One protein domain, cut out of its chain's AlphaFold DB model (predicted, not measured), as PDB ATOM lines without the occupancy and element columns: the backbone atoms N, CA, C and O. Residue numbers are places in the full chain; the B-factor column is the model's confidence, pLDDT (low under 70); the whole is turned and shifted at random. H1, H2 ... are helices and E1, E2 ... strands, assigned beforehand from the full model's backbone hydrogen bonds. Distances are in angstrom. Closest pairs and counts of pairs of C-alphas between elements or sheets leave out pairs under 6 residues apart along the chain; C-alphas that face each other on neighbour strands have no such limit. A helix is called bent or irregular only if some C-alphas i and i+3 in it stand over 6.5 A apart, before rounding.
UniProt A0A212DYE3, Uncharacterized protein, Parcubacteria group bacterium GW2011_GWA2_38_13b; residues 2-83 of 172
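What this domain is: This is residues 2 to 83 of the 172 residues of an uncharacterized protein of Parcubacteria group bacterium GW2011_GWA2_38_13b (UniProt A0A212DYE3). One very long helix, H1, makes the length of the domain, and a small antiparallel hairpin of two strands, E1 and E2, is folded back alongside its early part, beside residues 35 to 49. Residues 54 to 83 of H1 stick out as a long free arm. The printed part has 82 residues with two named strands and one named helix, in the order E1, E2, H1 along the chain; the sheet's order is E1 - E2, and the class is mostly helix. The whole is extended, with a radius of gyration of the C-alphas of 22.3 A and spans of 77 by 22 by 14 A.

How they stand to each other: The sheet consists of E1, residues 2 to 7, and E2, residues 21 to 26, which are antiparallel neighbours and form a hairpin; the angle between their N-to-C directions is 158 degrees. The C-alphas of Glu 3 and Val 25 face each other at 4.8 A, and those of Pro 7 and Trp 21 at 4.3 A. Across the pair, N 4 and O 24 are 2.9 A apart and N 22 and O 6 are 2.7 A apart, both within hydrogen-bond range. E1 and H1, residues 32 to 83, are near each other, with 7 pairs of C-alphas within 10 A. E2 and H1 have one pair of C-alphas within 8 A, those of Ile 26 and Glu 35 at 7.7 A. In H1, 44 of 48 O i to N i+4 pairs are within hydrogen-bond range.

Where its parts are: E1 begins at C-alpha 2, (22.059, -3.700, 72.059), and measures 16.9 A from first to last C-alpha. E2 measures 15.8 A. H1 has 52 residues and measures 75.6 A, from C-alpha 32 at (20.199, -15.585, 67.489) to C-alpha 83 at (69.821, 12.726, 116.955). It is neither bent nor irregular, but only just: C-alphas 37 and 40 are 6.4 A apart.

The domain as a whole: The outline is a rod, and the two C-alphas farthest apart, those of Ser 29 and Gly 83, are 77.5 A apart. Residues 29 to 34, of which 32 to 34 belong to H1, stand free, and so do residues 54 to 83 of H1. Without these stretches the body has 46 residues and spans 34 by 22 by 11 A. The link from E1 to E2, residues 8 to 20, is long, and the link from E2 to H1 is tight. The printed part has no cut. The mean pLDDT of the printed part is 75.1, and it is under 70 in residues 6 to 22, 28 and 30.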
ATOM      1  N   LYS A   2      21.338  -3.448  70.799       70.06
ATOM      2  CA  LYS A   2      22.059  -3.700  72.059       70.06
ATOM      3  C   LYS A   2      23.504  -3.235  71.909       70.06
ATOM      4  O   LYS A   2      24.126  -3.471  70.876       70.06
ATOM      5  N   GLU A   3      24.029  -2.577  72.932       70.62
ATOM      6  CA  GLU A   3      25.387  -2.033  72.934       70.62
ATOM      7  C   GLU A   3      26.175  -2.656  74.084       70.62
ATOM      8  O   GLU A   3      25.724  -2.641  75.227       70.62
ATOM      9  N   ILE A   4      27.348  -3.207  73.778       70.19
ATOM     10  CA  ILE A   4      28.293  -3.720  74.771       70.19
ATOM     11  C   ILE A   4      29.503  -2.793  74.755       70.19
ATOM     12  O   ILE A   4      30.103  -2.556  73.706       70.19
ATOM     13  N   ILE A   5      29.844  -2.243  75.917       70.25
ATOM     14  CA  ILE A   5      30.925  -1.268  76.061       70.25
ATOM     15  C   ILE A   5      32.120  -1.957  76.725       70.25
ATOM     16  O   ILE A   5      31.986  -2.524  77.808       70.25
ATOM     17  N   LEU A   6      33.284  -1.914  76.079       63.88
ATOM     18  CA  LEU A   6      34.527  -2.534  76.533       63.88
ATOM     19  C   LEU A   6      35.613  -1.465  76.732       63.88
ATOM     20  O   LEU A   6      35.773  -0.616  75.869       63.88
ATOM     21  N   PRO A   7      36.431  -1.494  77.792       60.69
ATOM     22  CA  PRO A   7      37.584  -0.588  77.906       60.69
ATOM     23  C   PRO A   7      38.682  -0.965  76.884       60.69
ATOM     24  O   PRO A   7      38.965  -2.153  76.765       60.69
ATOM     25  N   LYS A   8      39.308  -0.050  76.120       59.59
ATOM     26  CA  LYS A   8      40.412  -0.416  75.187       59.59
ATOM     27  C   LYS A   8      41.648  -0.939  75.934       59.59
ATOM     28  O   LYS A   8      41.978  -0.441  77.002       59.59
ATOM     29  N   SER A   9      42.377  -1.889  75.334       51.47
ATOM     30  CA  SER A   9      43.555  -2.544  75.943       51.47
ATOM     31  C   SER A   9      44.793  -1.654  76.104       51.47
ATOM     32  O   SER A   9      45.751  -2.079  76.734       51.47
ATOM     33  N   ASN A  10      44.802  -0.436  75.549       51.56
ATOM     34  CA  ASN A  10      46.008   0.402  75.476       51.56
ATOM     35  C   ASN A  10      45.845   1.755  76.185       51.56
ATOM     36  O   ASN A  10      46.654   2.657  75.973       51.56
ATOM     37  N   SER A  11      44.787   1.952  76.975       50.44
ATOM     38  CA  SER A  11      44.602   3.227  77.660       50.44
ATOM     39  C   SER A  11      45.528   3.294  78.881       50.44
ATOM     40  O   SER A  11      45.190   2.784  79.946       50.44
ATOM     41  N   GLU A  12      46.672   3.972  78.748       50.38
ATOM     42  CA  GLU A  12      47.570   4.356  79.859       50.38
ATOM     43  C   GLU A  12      46.896   5.300  80.880       50.38
ATOM     44  O   GLU A  12      47.503   5.787  81.835       50.38
ATOM     45  N   THR A  13      45.614   5.601  80.694       46.69
ATOM     46  CA  THR A  13      44.839   6.476  81.554       46.69
ATOM     47  C   THR A  13      44.408   5.741  82.813       46.69
ATOM     48  O   THR A  13      43.325   5.160  82.884       46.69
ATOM     49  N   GLY A  14      45.244   5.841  83.843       45.78
ATOM     50  CA  GLY A  14      44.864   5.584  85.226       45.78
ATOM     51  C   GLY A  14      43.624   6.392  85.628       45.78
ATOM     52  O   GLY A  14      43.721   7.545  86.043       45.78
ATOM     53  N   GLY A  15      42.444   5.779  85.503       51.66
ATOM     54  CA  GLY A  15      41.220   6.224  86.171       51.66
ATOM     55  C   GLY A  15      40.387   7.318  85.492       51.66
ATOM     56  O   GLY A  15      39.522   7.880  86.161       51.66
ATOM     57  N   LYS A  16      40.564   7.628  84.199       45.81
ATOM     58  CA  LYS A  16      39.623   8.510  83.470       45.81
ATOM     59  C   LYS A  16      38.639   7.691  82.622       45.81
ATOM     60  O   LYS A  16      39.052   7.115  81.619       45.81
ATOM     61  N   PRO A  17      37.337   7.637  82.963       53.00
ATOM     62  CA  PRO A  17      36.354   6.942  82.148       53.00
ATOM     63  C   PRO A  17      35.739   7.921  81.141       53.00
ATOM     64  O   PRO A  17      35.121   8.899  81.565       53.00
ATOM     65  N   LYS A  18      35.893   7.652  79.833       51.28
ATOM     66  CA  LYS A  18      34.834   7.755  78.793       51.28
ATOM     67  C   LYS A  18      35.341   7.802  77.347       51.28
ATOM     68  O   LYS A  18      34.583   7.402  76.474       51.28
ATOM     69  N   GLU A  19      36.562   8.255  77.070       52.88
ATOM     70  CA  GLU A  19      36.976   8.506  75.671       52.88
ATOM     71  C   GLU A  19      37.534   7.268  74.943       52.88
ATOM     72  O   GLU A  19      37.360   7.149  73.733       52.88
ATOM     73  N   ASP A  20      38.088   6.291  75.669       58.88
ATOM     74  CA  ASP A  20      38.797   5.144  75.075       58.88
ATOM     75  C   ASP A  20      38.056   3.800  75.171       58.88
ATOM     76  O   ASP A  20      38.673   2.738  75.174       58.88
ATOM     77  N   TRP A  21      36.727   3.791  75.268       67.38
ATOM     78  CA  TRP A  21      35.983   2.531  75.352       67.38
ATOM     79  C   TRP A  21      35.558   2.060  73.950       67.38
ATOM     80  O   TRP A  21      34.968   2.802  73.169       67.38
ATOM     81  N   GLU A  22      35.884   0.815  73.613       68.12
ATOM     82  CA  GLU A  22      35.475   0.127  72.396       68.12
ATOM     83  C   GLU A  22      34.002  -0.291  72.504       68.12
ATOM     84  O   GLU A  22      33.591  -0.990  73.432       68.12
ATOM     85  N   LYS A  23      33.186   0.175  71.559       72.31
ATOM     86  CA  LYS A  23      31.742  -0.060  71.538       72.31
ATOM     87  C   LYS A  23      31.417  -1.154  70.528       72.31
ATOM     88  O   LYS A  23      31.545  -0.940  69.326       72.31
ATOM     89  N   ILE A  24      30.967  -2.309  71.010       71.81
ATOM     90  CA  ILE A  24      30.444  -3.383  70.163       71.81
ATOM     91  C   ILE A  24      28.936  -3.170  70.017       71.81
ATOM     92  O   ILE A  24      28.194  -3.186  71.001       71.81
ATOM     93  N   VAL A  25      28.482  -2.947  68.783       72.00
ATOM     94  CA  VAL A  25      27.064  -2.744  68.457       72.00
ATOM     95  C   VAL A  25      26.486  -4.044  67.913       72.00
ATOM     96  O   VAL A  25      26.974  -4.564  66.912       72.00
ATOM     97  N   ILE A  26      25.429  -4.549  68.552       71.50
ATOM     98  CA  ILE A  26      24.673  -5.717  68.091       71.50
ATOM     99  C   ILE A  26      23.382  -5.211  67.414       71.50
ATOM    100  O   ILE A  26      22.502  -4.657  68.096       71.50
ATOM    101  N   PRO A  27      23.261  -5.340  66.078       70.06
ATOM    102  CA  PRO A  27      22.070  -4.926  65.345       70.06
ATOM    103  C   PRO A  27      20.888  -5.862  65.637       70.06
ATOM    104  O   PRO A  27      21.054  -7.069  65.764       70.06
ATOM    105  N   GLU A  28      19.674  -5.309  65.703       68.88
ATOM    106  CA  GLU A  28      18.438  -6.076  65.983       68.88
ATOM    107  C   GLU A  28      18.072  -7.078  64.880       68.88
ATOM    108  O   GLU A  28      17.256  -7.965  65.098       68.88
ATOM    109  N   SER A  29      18.691  -6.952  63.704       71.12
ATOM    110  CA  SER A  29      18.533  -7.861  62.570       71.12
ATOM    111  C   SER A  29      19.468  -9.077  62.611       71.12
ATOM    112  O   SER A  29      19.438  -9.880  61.682       71.12
ATOM    113  N   MET A  30      20.339  -9.195  63.621       69.44
ATOM    114  CA  MET A  30      21.270 -10.319  63.761       69.44
ATOM    115  C   MET A  30      20.518 -11.589  64.174       69.44
ATOM    116  O   MET A  30      19.642 -11.546  65.038       69.44
ATOM    117  N   SER A  31      20.851 -12.734  63.572       74.12
ATOM    118  CA  SER A  31      20.224 -13.996  63.974       74.12
ATOM    119  C   SER A  31      20.704 -14.432  65.365       74.12
ATOM    120  O   SER A  31      21.861 -14.215  65.730       74.12
ATOM    121  N   GLN A  32      19.843 -15.101  66.142       70.69
ATOM    122  CA  GLN A  32      20.199 -15.585  67.489       70.69
ATOM    123  C   GLN A  32      21.448 -16.483  67.489       70.69
ATOM    124  O   GLN A  32      22.217 -16.479  68.445       70.69
ATOM    125  N   THR A  33      21.673 -17.242  66.415       73.31
ATOM    126  CA  THR A  33      22.840 -18.116  66.238       73.31
ATOM    127  C   THR A  33      24.136 -17.352  65.966       73.31
ATOM    128  O   THR A  33      25.206 -17.850  66.311       73.31
ATOM    129  N   GLU A  34      24.073 -16.164  65.368       72.75
ATOM    130  CA  GLU A  34      25.229 -15.274  65.192       72.75
ATOM    131  C   GLU A  34      25.517 -14.480  66.470       72.75
ATOM    132  O   GLU A  34      26.679 -14.367  66.858       72.75
ATOM    133  N   GLU A  35      24.474 -14.033  67.180       73.00
ATOM    134  CA  GLU A  35      24.608 -13.383  68.492       73.00
ATOM    135  C   GLU A  35      25.297 -14.336  69.490       73.00
ATOM    136  O   GLU A  35      26.250 -13.946  70.166       73.00
ATOM    137  N   LEU A  36      24.914 -15.623  69.508       77.38
ATOM    138  CA  LEU A  36      25.522 -16.641  70.379       77.38
ATOM    139  C   LEU A  36      27.013 -16.891  70.098       77.38
ATOM    140  O   LEU A  36      27.756 -17.238  71.015       77.38
ATOM    141  N   LYS A  37      27.458 -16.731  68.845       80.88
ATOM    142  CA  LYS A  37      28.869 -16.906  68.458       80.88
ATOM    143  C   LYS A  37      29.746 -15.732  68.893       80.88
ATOM    144  O   LYS A  37      30.943 -15.928  69.077       80.88
ATOM    145  N   LEU A  38      29.162 -14.550  69.098       77.00
ATOM    146  CA  LEU A  38      29.878 -13.352  69.547       77.00
ATOM    147  C   LEU A  38      30.222 -13.396  71.047       77.00
ATOM    148  O   LEU A  38      31.267 -12.902  71.468       77.00
ATOM    149  N   TYR A  39      29.357 -14.002  71.862       77.75
ATOM    150  CA  TYR A  39      29.540 -14.105  73.314       77.75
ATOM    151  C   TYR A  39      30.872 -14.730  73.767       77.75
ATOM    152  O   TYR A  39      31.515 -14.129  74.629       77.75
ATOM    153  N   PRO A  40      31.332 -15.882  73.236       82.94
ATOM    154  CA  PRO A  40      32.613 -16.462  73.642       82.94
ATOM    155  C   PRO A  40      33.812 -15.575  73.284       82.94
ATOM    156  O   PRO A  40      34.774 -15.522  74.046       82.94
ATOM    157  N   GLU A  41      33.755 -14.829  72.177       81.00
ATOM    158  CA  GLU A  41      34.817 -13.888  71.797       81.00
ATOM    159  C   GLU A  41      34.883 -12.695  72.763       81.00
ATOM    160  O   GLU A  41      35.962 -12.303  73.209       81.00
ATOM    161  N   ILE A  42      33.722 -12.166  73.164       80.62
ATOM    162  CA  ILE A  42      33.620 -11.106  74.175       80.62
ATOM    163  C   ILE A  42      34.141 -11.600  75.532       80.62
ATOM    164  O   ILE A  42      34.909 -10.895  76.187       80.62
ATOM    165  N   LEU A  43      33.764 -12.816  75.941       81.38
ATOM    166  CA  LEU A  43      34.230 -13.438  77.184       81.38
ATOM    167  C   LEU A  43      35.747 -13.640  77.195       81.38
ATOM    168  O   LEU A  43      36.384 -13.324  78.198       81.38
ATOM    169  N   ASN A  44      36.336 -14.090  76.085       84.81
ATOM    170  CA  ASN A  44      37.788 -14.227  75.966       84.81
ATOM    171  C   ASN A  44      38.499 -12.872  76.081       84.81
ATOM    172  O   ASN A  44      39.442 -12.753  76.861       84.81
ATOM    173  N   LYS A  45      38.002 -11.827  75.402       79.69
ATOM    174  CA  LYS A  45      38.556 -10.466  75.526       79.69
ATOM    175  C   LYS A  45      38.461  -9.915  76.952       79.69
ATOM    176  O   LYS A  45      39.337  -9.167  77.379       79.69
ATOM    177  N   PHE A  46      37.403 -10.249  77.694       79.94
ATOM    178  CA  PHE A  46      37.305  -9.909  79.117       79.94
ATOM    179  C   PHE A  46      38.302 -10.702  79.966       79.94
ATOM    180  O   PHE A  46      38.944 -10.117  80.835       79.94
ATOM    181  N   GLY A  47      38.453 -12.002  79.707       82.44
ATOM    182  CA  GLY A  47      39.402 -12.862  80.412       82.44
ATOM    183  C   GLY A  47      40.852 -12.395  80.265       82.44
ATOM    184  O   GLY A  47      41.567 -12.307  81.261       82.44
ATOM    185  N   GLU A  48      41.266 -12.020  79.053       82.25
ATOM    186  CA  GLU A  48      42.602 -11.459  78.805       82.25
ATOM    187  C   GLU A  48      42.821 -10.147  79.567       82.25
ATOM    188  O   GLU A  48      43.824  -9.998  80.257       82.25
ATOM    189  N   LYS A  49      41.839  -9.237  79.564       76.62
ATOM    190  CA  LYS A  49      41.947  -7.966  80.302       76.62
ATOM    191  C   LYS A  49      42.023  -8.141  81.810       76.62
ATOM    192  O   LYS A  49      42.731  -7.384  82.472       76.62
ATOM    193  N   ILE A  50      41.280  -9.101  82.362       81.25
ATOM    194  CA  ILE A  50      41.358  -9.419  83.792       81.25
ATOM    195  C   ILE A  50      42.782  -9.865  84.129       81.25
ATOM    196  O   ILE A  50      43.358  -9.366  85.091       81.25
ATOM    197  N   LYS A  51      43.372 -10.723  83.291       83.19
ATOM    198  CA  LYS A  51      44.741 -11.209  83.468       83.19
ATOM    199  C   LYS A  51      45.782 -10.090  83.357       83.19
ATOM    200  O   LYS A  51      46.701 -10.038  84.172       83.19
ATOM    201  N   ASP A  52      45.626  -9.179  82.399       81.00
ATOM    202  CA  ASP A  52      46.520  -8.024  82.247       81.00
ATOM    203  C   ASP A  52      46.419  -7.074  83.449       81.00
ATOM    204  O   ASP A  52      47.431  -6.652  84.007       81.00
ATOM    205  N   THR A  53      45.194  -6.813  83.916       81.31
ATOM    206  CA  THR A  53      44.947  -5.982  85.105       81.31
ATOM    207  C   THR A  53      45.543  -6.618  86.363       81.31
ATOM    208  O   THR A  53      46.115  -5.921  87.197       81.31
ATOM    209  N   GLU A  54      45.440  -7.940  86.505       86.56
ATOM    210  CA  GLU A  54      46.042  -8.685  87.613       86.56
ATOM    211  C   GLU A  54      47.575  -8.596  87.576       86.56
ATOM    212  O   GLU A  54      48.204  -8.308  88.594       86.56
ATOM    213  N   ALA A  55      48.181  -8.738  86.394       84.44
ATOM    214  CA  ALA A  55      49.622  -8.579  86.219       84.44
ATOM    215  C   ALA A  55      50.099  -7.155  86.557       84.44
ATOM    216  O   ALA A  55      51.152  -6.980  87.175       84.44
ATOM    217  N   ASP A  56      49.335  -6.131  86.184       83.44
ATOM    218  CA  ASP A  56      49.670  -4.747  86.513       83.44
ATOM    219  C   ASP A  56      49.476  -4.432  88.000       83.44
ATOM    220  O   ASP A  56      50.304  -3.727  88.581       83.44
ATOM    221  N   LEU A  57      48.463  -5.012  88.654       85.31
ATOM    222  CA  LEU A  57      48.295  -4.925  90.107       85.31
ATOM    223  C   LEU A  57      49.492  -5.516  90.858       85.31
ATOM    224  O   LEU A  57      49.967  -4.904  91.815       85.31
ATOM    225  N   VAL A  58      50.017  -6.660  90.407       90.38
ATOM    226  CA  VAL A  58      51.222  -7.265  90.997       90.38
ATOM    227  C   VAL A  58      52.419  -6.319  90.877       90.38
ATOM    228  O   VAL A  58      53.050  -6.006  91.884       90.38
ATOM    229  N   LYS A  59      52.677  -5.761  89.686       86.81
ATOM    230  CA  LYS A  59      53.773  -4.791  89.481       86.81
ATOM    231  C   LYS A  59      53.616  -3.532  90.336       86.81
ATOM    232  O   LYS A  59      54.607  -2.950  90.778       86.81
ATOM    233  N   VAL A  60      52.385  -3.051  90.518       88.12
ATOM    234  CA  VAL A  60      52.106  -1.887  91.368       88.12
ATOM    235  C   VAL A  60      52.388  -2.218  92.830       88.12
ATOM    236  O   VAL A  60      53.046  -1.422  93.495       88.12
ATOM    237  N   ASN A  61      51.975  -3.392  93.311       89.12
ATOM    238  CA  ASN A  61      52.266  -3.834  94.675       89.12
ATOM    239  C   ASN A  61      53.773  -3.962  94.932       89.12
ATOM    240  O   ASN A  61      54.254  -3.428  95.927       89.12
ATOM    241  N   GLU A  62      54.529  -4.559  94.008       89.44
ATOM    242  CA  GLU A  62      55.995  -4.637  94.108       89.44
ATOM    243  C   GLU A  62      56.642  -3.242  94.174       89.44
ATOM    244  O   GLU A  62      57.543  -2.989  94.975       89.44
ATOM    245  N   LYS A  63      56.157  -2.288  93.366       89.31
ATOM    246  CA  LYS A  63      56.632  -0.896  93.427       89.31
ATOM    247  C   LYS A  63      56.292  -0.230  94.757       89.31
ATOM    248  O   LYS A  63      57.125   0.506  95.278       89.31
ATOM    249  N   ILE A  64      55.089  -0.451  95.288       89.88
ATOM    250  CA  ILE A  64      54.674   0.082  96.593       89.88
ATOM    251  C   ILE A  64      55.587  -0.459  97.695       89.88
ATOM    252  O   ILE A  64      56.035   0.315  98.538       89.88
ATOM    253  N   GLU A  65      55.911  -1.750  97.667       90.81
ATOM    254  CA  GLU A  65      56.811  -2.373  98.636       90.81
ATOM    255  C   GLU A  65      58.222  -1.766  98.574       90.81
ATOM    256  O   GLU A  65      58.739  -1.302  99.591       90.81
ATOM    257  N   LEU A  66      58.784  -1.625  97.369       90.19
ATOM    258  CA  LEU A  66      60.064  -0.941  97.145       90.19
ATOM    259  C   LEU A  66      60.062   0.515  97.631       90.19
ATOM    260  O   LEU A  66      61.066   1.006  98.154       90.19
ATOM    261  N   TYR A  67      58.964   1.246  97.431       89.88
ATOM    262  CA  TYR A  67      58.852   2.615  97.930       89.88
ATOM    263  C   TYR A  67      58.745   2.659  99.452       89.88
ATOM    264  O   TYR A  67      59.396   3.505 100.063       89.88
ATOM    265  N   ASN A  68      57.996   1.743 100.065       88.25
ATOM    266  CA  ASN A  68      57.912   1.637 101.518       88.25
ATOM    267  C   ASN A  68      59.282   1.347 102.138       88.25
ATOM    268  O   ASN A  68      59.661   2.014 103.099       88.25
ATOM    269  N   GLU A  69      60.058   0.432 101.557       87.81
ATOM    270  CA  GLU A  69      61.415   0.133 102.023       87.81
ATOM    271  C   GLU A  69      62.317   1.378 101.967       87.81
ATOM    272  O   GLU A  69      62.975   1.725 102.951       87.81
ATOM    273  N   LYS A  70      62.280   2.127 100.855       85.06
ATOM    274  CA  LYS A  70      63.036   3.383 100.714       85.06
ATOM    275  C   LYS A  70      62.602   4.455 101.710       85.06
ATOM    276  O   LYS A  70      63.451   5.183 102.217       85.06
ATOM    277  N   ILE A  71      61.302   4.570 101.985       88.31
ATOM    278  CA  ILE A  71      60.774   5.526 102.967       88.31
ATOM    279  C   ILE A  71      61.273   5.168 104.368       88.31
ATOM    280  O   ILE A  71      61.697   6.057 105.104       88.31
ATOM    281  N   VAL A  72      61.263   3.884 104.733       87.38
ATOM    282  CA  VAL A  72      61.762   3.418 106.034       87.38
ATOM    283  C   VAL A  72      63.264   3.682 106.171       87.38
ATOM    284  O   VAL A  72      63.685   4.252 107.178       87.38
ATOM    285  N   ASP A  73      64.065   3.356 105.153       83.31
ATOM    286  CA  ASP A  73      65.508   3.637 105.147       83.31
ATOM    287  C   ASP A  73      65.804   5.144 105.279       83.31
ATOM    288  O   ASP A  73      66.616   5.560 106.109       83.31
ATOM    289  N   GLN A  74      65.095   5.990 104.524       80.06
ATOM    290  CA  GLN A  74      65.230   7.446 104.634       80.06
ATOM    291  C   GLN A  74      64.782   7.978 105.997       80.06
ATOM    292  O   GLN A  74      65.430   8.865 106.551       80.06
ATOM    293  N   SER A  75      63.698   7.439 106.556       81.88
ATOM    294  CA  SER A  75      63.208   7.813 107.883       81.88
ATOM    295  C   SER A  75      64.256   7.526 108.959       81.88
ATOM    296  O   SER A  75      64.573   8.406 109.757       81.88
ATOM    297  N   ASN A  76      64.877   6.344 108.926       80.12
ATOM    298  CA  ASN A  76      65.926   5.970 109.875       80.12
ATOM    299  C   ASN A  76      67.141   6.904 109.782       80.12
ATOM    300  O   ASN A  76      67.606   7.411 110.804       80.12
ATOM    301  N   LYS A  77      67.599   7.218 108.564       79.88
ATOM    302  CA  LYS A  77      68.689   8.185 108.339       79.88
ATOM    303  C   LYS A  77      68.345   9.580 108.858       79.88
ATOM    304  O   LYS A  77      69.191  10.254 109.447       79.88
ATOM    305  N   ASN A  78      67.099  10.016 108.681       79.50
ATOM    306  CA  ASN A  78      66.630  11.299 109.198       79.50
ATOM    307  C   ASN A  78      66.587  11.314 110.733       79.50
ATOM    308  O   ASN A  78      66.985  12.309 111.336       79.50
ATOM    309  N   ILE A  79      66.151  10.225 111.373       83.81
ATOM    310  CA  ILE A  79      66.161  10.092 112.838       83.81
ATOM    311  C   ILE A  79      67.591  10.189 113.370       83.81
ATOM    312  O   ILE A  79      67.848  10.955 114.298       83.81
ATOM    313  N   GLU A  80      68.528   9.464 112.763       77.25
ATOM    314  CA  GLU A  80      69.937   9.498 113.156       77.25
ATOM    315  C   GLU A  80      70.525  10.906 112.996       77.25
ATOM    316  O   GLU A  80      71.153  11.439 113.911       77.25
ATOM    317  N   THR A  81      70.208  11.568 111.883       80.19
ATOM    318  CA  THR A  81      70.581  12.963 111.624       80.19
ATOM    319  C   THR A  81      70.071  13.906 112.711       80.19
ATOM    320  O   THR A  81      70.836  14.700 113.259       80.19
ATOM    321  N   ILE A  82      68.779  13.830 113.042       84.44
ATOM    322  CA  ILE A  82      68.161  14.667 114.076       84.44
ATOM    323  C   ILE A  82      68.800  14.384 115.440       84.44
ATOM    324  O   ILE A  82      69.062  15.323 116.189       84.44
ATOM    325  N   GLY A  83      69.104  13.119 115.743       83.56
ATOM    326  CA  GLY A  83      69.821  12.726 116.955       83.56
ATOM    327  C   GLY A  83      71.196  13.387 117.054       83.56
ATOM    328  O   GLY A  83      71.519  13.986 118.082       83.56
TER     329      GLY A  83